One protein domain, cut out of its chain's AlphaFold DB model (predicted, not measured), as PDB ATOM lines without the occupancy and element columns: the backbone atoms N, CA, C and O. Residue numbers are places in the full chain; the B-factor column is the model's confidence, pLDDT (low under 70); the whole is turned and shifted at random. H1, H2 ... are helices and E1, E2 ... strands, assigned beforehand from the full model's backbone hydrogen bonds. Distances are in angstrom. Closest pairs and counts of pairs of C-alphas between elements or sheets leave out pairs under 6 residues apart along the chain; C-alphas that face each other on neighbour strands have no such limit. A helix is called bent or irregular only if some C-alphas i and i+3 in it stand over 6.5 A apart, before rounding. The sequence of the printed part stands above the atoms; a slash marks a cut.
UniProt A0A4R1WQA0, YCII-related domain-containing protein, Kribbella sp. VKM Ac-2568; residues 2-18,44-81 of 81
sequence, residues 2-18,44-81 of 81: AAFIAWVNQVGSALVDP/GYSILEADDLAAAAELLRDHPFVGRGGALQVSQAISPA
ATOM      1  N   ALA A   2     -20.335  52.519-105.863       91.12
ATOM      2  CA  ALA A   2     -19.100  52.192-106.601       91.12
ATOM      3  C   ALA A   2     -17.798  52.654-105.911       91.12
ATOM      4  O   ALA A   2     -16.905  51.844-105.702       91.12
ATOM      5  N   ALA A   3     -17.724  53.918-105.477       91.31
ATOM      6  CA  ALA A   3     -16.552  54.436-104.760       91.31
ATOM      7  C   ALA A   3     -16.278  53.703-103.432       91.31
ATOM      8  O   ALA A   3     -15.131  53.528-103.050       91.31
ATOM      9  N   PHE A   4     -17.331  53.245-102.748       90.25
ATOM     10  CA  PHE A   4     -17.195  52.491-101.501       90.25
ATOM     11  C   PHE A   4     -16.648  51.091-101.755       90.25
ATOM     12  O   PHE A   4     -15.693  50.692-101.107       90.25
ATOM     13  N   ILE A   5     -17.173  50.394-102.764       92.31
ATOM     14  CA  ILE A   5     -16.650  49.087-103.183       92.31
ATOM     15  C   ILE A   5     -15.182  49.203-103.628       92.31
ATOM     16  O   ILE A   5     -14.372  48.345-103.297       92.31
ATOM     17  N   ALA A   6     -14.822  50.272-104.344       94.19
ATOM     18  CA  ALA A   6     -13.438  50.516-104.743       94.19
ATOM     19  C   ALA A   6     -12.510  50.703-103.532       94.19
ATOM     20  O   ALA A   6     -11.457  50.074-103.480       94.19
ATOM     21  N   TRP A   7     -12.926  51.502-102.543       95.00
ATOM     22  CA  TRP A   7     -12.175  51.681-101.298       95.00
ATOM     23  C   TRP A   7     -12.049  50.372-100.503       95.00
ATOM     24  O   TRP A   7     -10.946  50.017-100.103       95.00
ATOM     25  N   VAL A   8     -13.134  49.601-100.360       94.25
ATOM     26  CA  VAL A   8     -13.114  48.268 -99.725       94.25
ATOM     27  C   VAL A   8     -12.068  47.363-100.384       94.25
ATOM     28  O   VAL A   8     -11.253  46.753 -99.698       94.25
ATOM     29  N   ASN A   9     -12.044  47.315-101.719       94.62
ATOM     30  CA  ASN A   9     -11.074  46.509-102.463       94.62
ATOM     31  C   ASN A   9      -9.631  47.016-102.306       94.62
ATOM     32  O   ASN A   9      -8.707  46.208-102.324       94.62
ATOM     33  N   GLN A  10      -9.430  48.331-102.169       94.44
ATOM     34  CA  GLN A  10      -8.116  48.939-101.950       94.44
ATOM     35  C   GLN A  10      -7.560  48.611-100.558       94.44
ATOM     36  O   GLN A  10      -6.379  48.296-100.444       94.44
ATOM     37  N   VAL A  11      -8.393  48.681 -99.513       95.44
ATOM     38  CA  VAL A  11      -7.984  48.350 -98.135       95.44
ATOM     39  C   VAL A  11      -7.772  46.843 -97.973       95.44
ATOM     40  O   VAL A  11      -6.855  46.409 -97.274       95.44
ATOM     41  N   GLY A  12      -8.577  46.030 -98.658       94.81
ATOM     42  CA  GLY A  12      -8.381  44.587 -98.734       94.81
ATOM     43  C   GLY A  12      -8.473  43.911 -97.366       94.81
ATOM     44  O   GLY A  12      -9.410  44.147 -96.608       94.81
ATOM     45  N   SER A  13      -7.499  43.053 -97.050       95.50
ATOM     46  CA  SER A  13      -7.515  42.220 -95.839       95.50
ATOM     47  C   SER A  13      -7.422  43.003 -94.531       95.50
ATOM     48  O   SER A  13      -7.759  42.452 -93.491       95.50
ATOM     49  N   ALA A  14      -6.979  44.262 -94.572       96.31
ATOM     50  CA  ALA A  14      -6.979  45.124 -93.396       96.31
ATOM     51  C   ALA A  14      -8.403  45.508 -92.961       96.31
ATOM     52  O   ALA A  14      -8.604  45.911 -91.822       96.31
ATOM     53  N   LEU A  15      -9.413  45.389 -93.830       96.25
ATOM     54  CA  LEU A  15     -10.795  45.722 -93.499       96.25
ATOM     55  C   LEU A  15     -11.505  44.521 -92.861       96.25
ATOM     56  O   LEU A  15     -12.054  43.665 -93.553       96.25
ATOM     57  N   VAL A  16     -11.491  44.472 -91.529       96.62
ATOM     58  CA  VAL A  16     -12.105  43.405 -90.721       96.62
ATOM     59  C   VAL A  16     -13.629  43.425 -90.832       96.62
ATOM     60  O   VAL A  16     -14.259  42.383 -90.995       96.62
ATOM     61  N   ASP A  17     -14.217  44.620 -90.767       94.94
ATOM     62  CA  ASP A  17     -15.629  44.860 -91.036       94.94
ATOM     63  C   ASP A  17     -15.747  46.077 -91.965       94.94
ATOM     64  O   ASP A  17     -15.400  47.195 -91.556       94.94
ATOM     65  N   PRO A  18     -16.247  45.916 -93.208       89.06
ATOM     66  CA  PRO A  18     -16.501  47.056 -94.086       89.06
ATOM     67  C   PRO A  18     -17.505  48.037 -93.476       89.06
ATOM     68  O   PRO A  18     -17.490  49.225 -93.803       89.06
ATOM     69  N   GLY A  44     -22.228  55.962 -89.386       90.38
ATOM     70  CA  GLY A  44     -21.788  54.666 -89.869       90.38
ATOM     71  C   GLY A  44     -20.494  54.276 -89.168       90.38
ATOM     72  O   GLY A  44     -19.894  55.091 -88.468       90.38
ATOM     73  N   TYR A  45     -20.058  53.045 -89.371       93.12
ATOM     74  CA  TYR A  45     -18.795  52.552 -88.834       93.12
ATOM     75  C   TYR A  45     -18.076  51.706 -89.884       93.12
ATOM     76  O   TYR A  45     -18.688  51.318 -90.874       93.12
ATOM     77  N   SER A  46     -16.803  51.423 -89.627       94.88
ATOM     78  CA  SER A  46     -16.003  50.354 -90.233       94.88
ATOM     79  C   SER A  46     -14.994  49.892 -89.179       94.88
ATOM     80  O   SER A  46     -14.618  50.680 -88.308       94.88
ATOM     81  N   ILE A  47     -14.554  48.637 -89.242       96.06
ATOM     82  CA  ILE A  47     -13.496  48.097 -88.379       96.06
ATOM     83  C   ILE A  47     -12.350  47.659 -89.280       96.06
ATOM     84  O   ILE A  47     -12.553  46.907 -90.231       96.06
ATOM     85  N   LEU A  48     -11.144  48.128 -88.982       96.62
ATOM     86  CA  LEU A  48      -9.936  47.778 -89.717       96.62
ATOM     87  C   LEU A  48      -8.804  47.425 -88.753       96.62
ATOM     88  O   LEU A  48      -8.791  47.873 -87.607       96.62
ATOM     89  N   GLU A  49      -7.861  46.636 -89.241       97.06
ATOM     90  CA  GLU A  49      -6.622  46.271 -88.572       97.06
ATOM     91  C   GLU A  49      -5.454  47.020 -89.220       97.06
ATOM     92  O   GLU A  49      -5.347  47.104 -90.444       97.06
ATOM     93  N   ALA A  50      -4.594  47.601 -88.389       96.81
ATOM     94  CA  ALA A  50      -3.394  48.314 -88.802       96.81
ATOM     95  C   ALA A  50      -2.362  48.274 -87.669       96.81
ATOM     96  O   ALA A  50      -2.731  48.111 -86.505       96.81
ATOM     97  N   ASP A  51      -1.086  48.469 -88.008       96.56
ATOM     98  CA  ASP A  51       0.018  48.428 -87.037       96.56
ATOM     99  C   ASP A  51      -0.097  49.527 -85.967       96.56
ATOM    100  O   ASP A  51       0.259  49.323 -84.805       96.56
ATOM    101  N   ASP A  52      -0.607  50.699 -86.355       96.44
ATOM    102  CA  ASP A  52      -0.824  51.842 -85.477       96.44
ATOM    103  C   ASP A  52      -1.914  52.794 -86.016       96.44
ATOM    104  O   ASP A  52      -2.512  52.586 -87.079       96.44
ATOM    105  N   LEU A  53      -2.186  53.865 -85.261       96.25
ATOM    106  CA  LEU A  53      -3.196  54.865 -85.614       96.25
ATOM    107  C   LEU A  53      -2.857  55.638 -86.902       96.25
ATOM    108  O   LEU A  53      -3.770  56.045 -87.620       96.25
ATOM    109  N   ALA A  54      -1.575  55.851 -87.206       96.31
ATOM    110  CA  ALA A  54      -1.165  56.565 -88.412       96.31
ATOM    111  C   ALA A  54      -1.385  55.694 -89.658       96.31
ATOM    112  O   ALA A  54      -1.954  56.166 -90.641       96.31
ATOM    113  N   ALA A  55      -1.028  54.409 -89.589       96.62
ATOM    114  CA  ALA A  55      -1.309  53.431 -90.633       96.62
ATOM    115  C   ALA A  55      -2.823  53.280 -90.873       96.62
ATOM    116  O   ALA A  55      -3.273  53.289 -92.020       96.62
ATOM    117  N   ALA A  56      -3.626  53.237 -89.803       96.69
ATOM    118  CA  ALA A  56      -5.086  53.242 -89.901       96.69
ATOM    119  C   ALA A  56      -5.621  54.495 -90.618       96.69
ATOM    120  O   ALA A  56      -6.491  54.396 -91.485       96.69
ATOM    121  N   ALA A  57      -5.099  55.677 -90.278       96.00
ATOM    122  CA  ALA A  57      -5.503  56.932 -90.906       96.00
ATOM    123  C   ALA A  57      -5.144  56.977 -92.403       96.00
ATOM    124  O   ALA A  57      -5.962  57.419 -93.212       96.00
ATOM    125  N   GLU A  58      -3.974  56.463 -92.796       96.06
ATOM    126  CA  GLU A  58      -3.583  56.371 -94.208       96.06
ATOM    127  C   GLU A  58      -4.489  55.428 -95.011       96.06
ATOM    128  O   GLU A  58      -4.830  55.749 -96.145       96.06
ATOM    129  N   LEU A  59      -4.972  54.318 -94.440       95.50
ATOM    130  CA  LEU A  59      -5.953  53.442 -95.110       95.50
ATOM    131  C   LEU A  59      -7.313  54.131 -95.349       95.50
ATOM    132  O   LEU A  59      -8.086  53.729 -96.227       95.50
ATOM    133  N   LEU A  60      -7.617  55.179 -94.580       95.00
ATOM    134  CA  LEU A  60      -8.885  55.910 -94.617       95.00
ATOM    135  C   LEU A  60      -8.835  57.204 -95.439       95.00
ATOM    136  O   LEU A  60      -9.890  57.780 -95.709       95.00
ATOM    137  N   ARG A  61      -7.653  57.654 -95.877       92.62
ATOM    138  CA  ARG A  61      -7.481  58.918 -96.620       92.62
ATOM    139  C   ARG A  61      -8.351  59.013 -97.878       92.62
ATOM    140  O   ARG A  61      -8.873  60.080 -98.189       92.62
ATOM    141  N   ASP A  62      -8.538  57.885 -98.565       91.75
ATOM    142  CA  ASP A  62      -9.292  57.782 -99.818       91.75
ATOM    143  C   ASP A  62     -10.735  57.306 -99.580       91.75
ATOM    144  O   ASP A  62     -11.461  56.971-100.520       91.75
ATOM    145  N   HIS A  63     -11.182  57.263 -98.318       94.50
ATOM    146  CA  HIS A  63     -12.536  56.845 -98.000       94.50
ATOM    147  C   HIS A  63     -13.552  57.793 -98.673       94.50
ATOM    148  O   HIS A  63     -13.449  59.020 -98.545       94.50
ATOM    149  N   PRO A  64     -14.604  57.282 -99.345       93.25
ATOM    150  CA  PRO A  64     -15.507  58.114-100.149       93.25
ATOM    151  C   PRO A  64     -16.244  59.210 -99.380       93.25
ATOM    152  O   PRO A  64     -16.727  60.161 -99.990       93.25
ATOM    153  N   PHE A  65     -16.389  59.064 -98.060       91.81
ATOM    154  CA  PHE A  65     -16.973  60.105 -97.212       91.81
ATOM    155  C   PHE A  65     -16.061  61.333 -97.100       91.81
ATOM    156  O   PHE A  65     -16.555  62.457 -97.157       91.81
ATOM    157  N   VAL A  66     -14.741  61.124 -97.048       93.31
ATOM    158  CA  VAL A  66     -13.740  62.199 -97.010       93.31
ATOM    159  C   VAL A  66     -13.770  62.988 -98.319       93.31
ATOM    160  O   VAL A  66     -13.886  64.211 -98.307       93.31
ATOM    161  N   GLY A  67     -13.821  62.297 -99.463       89.25
ATOM    162  CA  GLY A  67     -13.941  62.932-100.784       89.25
ATOM    163  C   GLY A  67     -15.223  63.755-100.999       89.25
ATOM    164  O   GLY A  67     -15.316  64.507-101.966       89.25
ATOM    165  N   ARG A  68     -16.215  63.640-100.105       91.25
ATOM    166  CA  ARG A  68     -17.453  64.444-100.103       91.25
ATOM    167  C   ARG A  68     -17.393  65.640 -99.145       91.25
ATOM    168  O   ARG A  68     -18.413  66.292 -98.947       91.25
ATOM    169  N   GLY A  69     -16.233  65.908 -98.543       90.56
ATOM    170  CA  GLY A  69     -16.050  66.940 -97.520       90.56
ATOM    171  C   GLY A  69     -16.423  66.489 -96.104       90.56
ATOM    172  O   GLY A  69     -16.523  67.325 -95.212       90.56
ATOM    173  N   GLY A  70     -16.657  65.190 -95.895       90.75
ATOM    174  CA  GLY A  70     -16.879  64.621 -94.571       90.75
ATOM    175  C   GLY A  70     -15.574  64.428 -93.798       90.75
ATOM    176  O   GLY A  70     -14.490  64.377 -94.377       90.75
ATOM    177  N   ALA A  71     -15.688  64.271 -92.483       91.69
ATOM    178  CA  ALA A  71     -14.580  63.902 -91.610       91.69
ATOM    179  C   ALA A  71     -14.855  62.537 -90.974       91.69
ATOM    180  O   ALA A  71     -15.994  62.235 -90.618       91.69
ATOM    181  N   LEU A  72     -13.815  61.718 -90.836       93.44
ATOM    182  CA  LEU A  72     -13.869  60.460 -90.099       93.44
ATOM    183  C   LEU A  72     -13.142  60.631 -88.768       93.44
ATOM    184  O   LEU A  72     -12.060  61.213 -88.722       93.44
ATOM    185  N   GLN A  73     -13.724  60.092 -87.702       93.75
ATOM    186  CA  GLN A  73     -13.025  59.902 -86.439       93.75
ATOM    187  C   GLN A  73     -12.434  58.492 -86.418       93.75
ATOM    188  O   GLN A  73     -13.149  57.520 -86.655       93.75
ATOM    189  N   VAL A  74     -11.139  58.392 -86.123       94.62
ATOM    190  CA  VAL A  74     -10.424  57.116 -86.027       94.62
ATOM    191  C   VAL A  74     -10.006  56.921 -84.580       94.62
ATOM    192  O   VAL A  74      -9.289  57.751 -84.022       94.62
ATOM    193  N   SER A  75     -10.467  55.831 -83.977       94.50
ATOM    194  CA  SER A  75     -10.180  55.483 -82.589       94.50
ATOM    195  C   SER A  75      -9.630  54.066 -82.538       94.50
ATOM    196  O   SER A  75     -10.211  53.154 -83.124       94.50
ATOM    197  N   GLN A  76      -8.536  53.872 -81.809       95.69
ATOM    198  CA  GLN A  76      -8.025  52.536 -81.530       95.69
ATOM    199  C   GLN A  76      -8.985  51.805 -80.582       95.69
ATOM    200  O   GLN A  76      -9.362  52.340 -79.537       95.69
ATOM    201  N   ALA A  77      -9.354  50.571 -80.925       93.88
ATOM    202  CA  ALA A  77     -10.032  49.683 -79.991       93.88
ATOM    203  C   ALA A  77      -9.050  49.255 -78.892       93.88
ATOM    204  O   ALA A  77      -7.956  48.768 -79.176       93.88
ATOM    205  N   ILE A  78      -9.445  49.438 -77.634       92.88
ATOM    206  CA  ILE A  78      -8.632  49.107 -76.462       92.88
ATOM    207  C   ILE A  78      -9.378  48.039 -75.670       92.88
ATOM    208  O   ILE A  78     -10.564  48.207 -75.379       92.88
ATOM    209  N   SER A  79      -8.706  46.935 -75.333       87.44
ATOM    210  CA  SER A  79      -9.305  45.932 -74.450       87.44
ATOM    211  C   SER A  79      -9.569  46.563 -73.079       87.44
ATOM    212  O   SER A  79      -8.667  47.225 -72.555       87.44
ATOM    213  N   PRO A  80     -10.746  46.343 -72.465       79.56
ATOM    214  CA  PRO A  80     -10.889  46.590 -71.041       79.56
ATOM    215  C   PRO A  80      -9.866  45.721 -70.297       79.56
ATOM    216  O   PRO A  80      -9.676  44.554 -70.654       79.56
ATOM    217  N   ALA A  81      -9.160  46.330 -69.344       69.38
ATOM    218  CA  ALA A  81      -8.253  45.635 -68.432       69.38
ATOM    219  C   ALA A  81      -9.031  44.855 -67.364       69.38
ATOM    220  O   ALA A  81     -10.153  45.297 -67.018       69.38
TER     221      ALA A  81
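What this domain is: This is residues 2 to 18 and 44 to 81 of the 81 residues of the protein "YCII-related domain-containing protein" of Kribbella sp. VKM Ac-2568 (UniProt A0A4R1WQA0). Two helices, H1 and H2, lie loosely side by side, running opposite ways, with short strand E1 after H1; a long unnamed stretch, residues 61 to 81, folds back past H2 and runs out to one end. The 55 printed residues hold, in order, H1, E1 and H2; the class is mostly helix, with under half of the residues in named elements. The whole is compact, radius of gyration of the C-alphas 11.5 A, yet elongated, spanning 40 by 23 by 19 A.

How they stand to each other: Start at H1, residues 2 to 14, irregular: C-alphas 10 and 13 are 9.1 A apart. H2, residues 53 to 60, is close but not clearly touching it; the closest C-alphas, of Val 11 and Leu 59, are 6.3 A apart. They run opposite ways at a shallow tilt of 34 degrees, only just short of steep. A tight link joins H1 to E1, residues 15 to 17, which pairs with no named strand but is antiparallel to residues 47 to 48. E1 and H2 are apart. O i to N i+4 pairs are within hydrogen-bond range throughout H2, and 7 of 9 in H1.

Where its parts are: Find C-alpha 2 at (-19.100, 52.192, -106.601); H1 runs 19.3 A from there. H2 runs 10.7 A to C-alpha 60 at (-8.885, 55.910, -94.617).

The domain as a whole: The farthest C-alphas, Ala 2 and Ala 81, are 40.2 A apart. Residues 19 to 43 are not printed; C-alphas 18 and 44 are 10.2 A apart across this cut, in the link E1 to H2. Only residue 81 has pLDDT under 70.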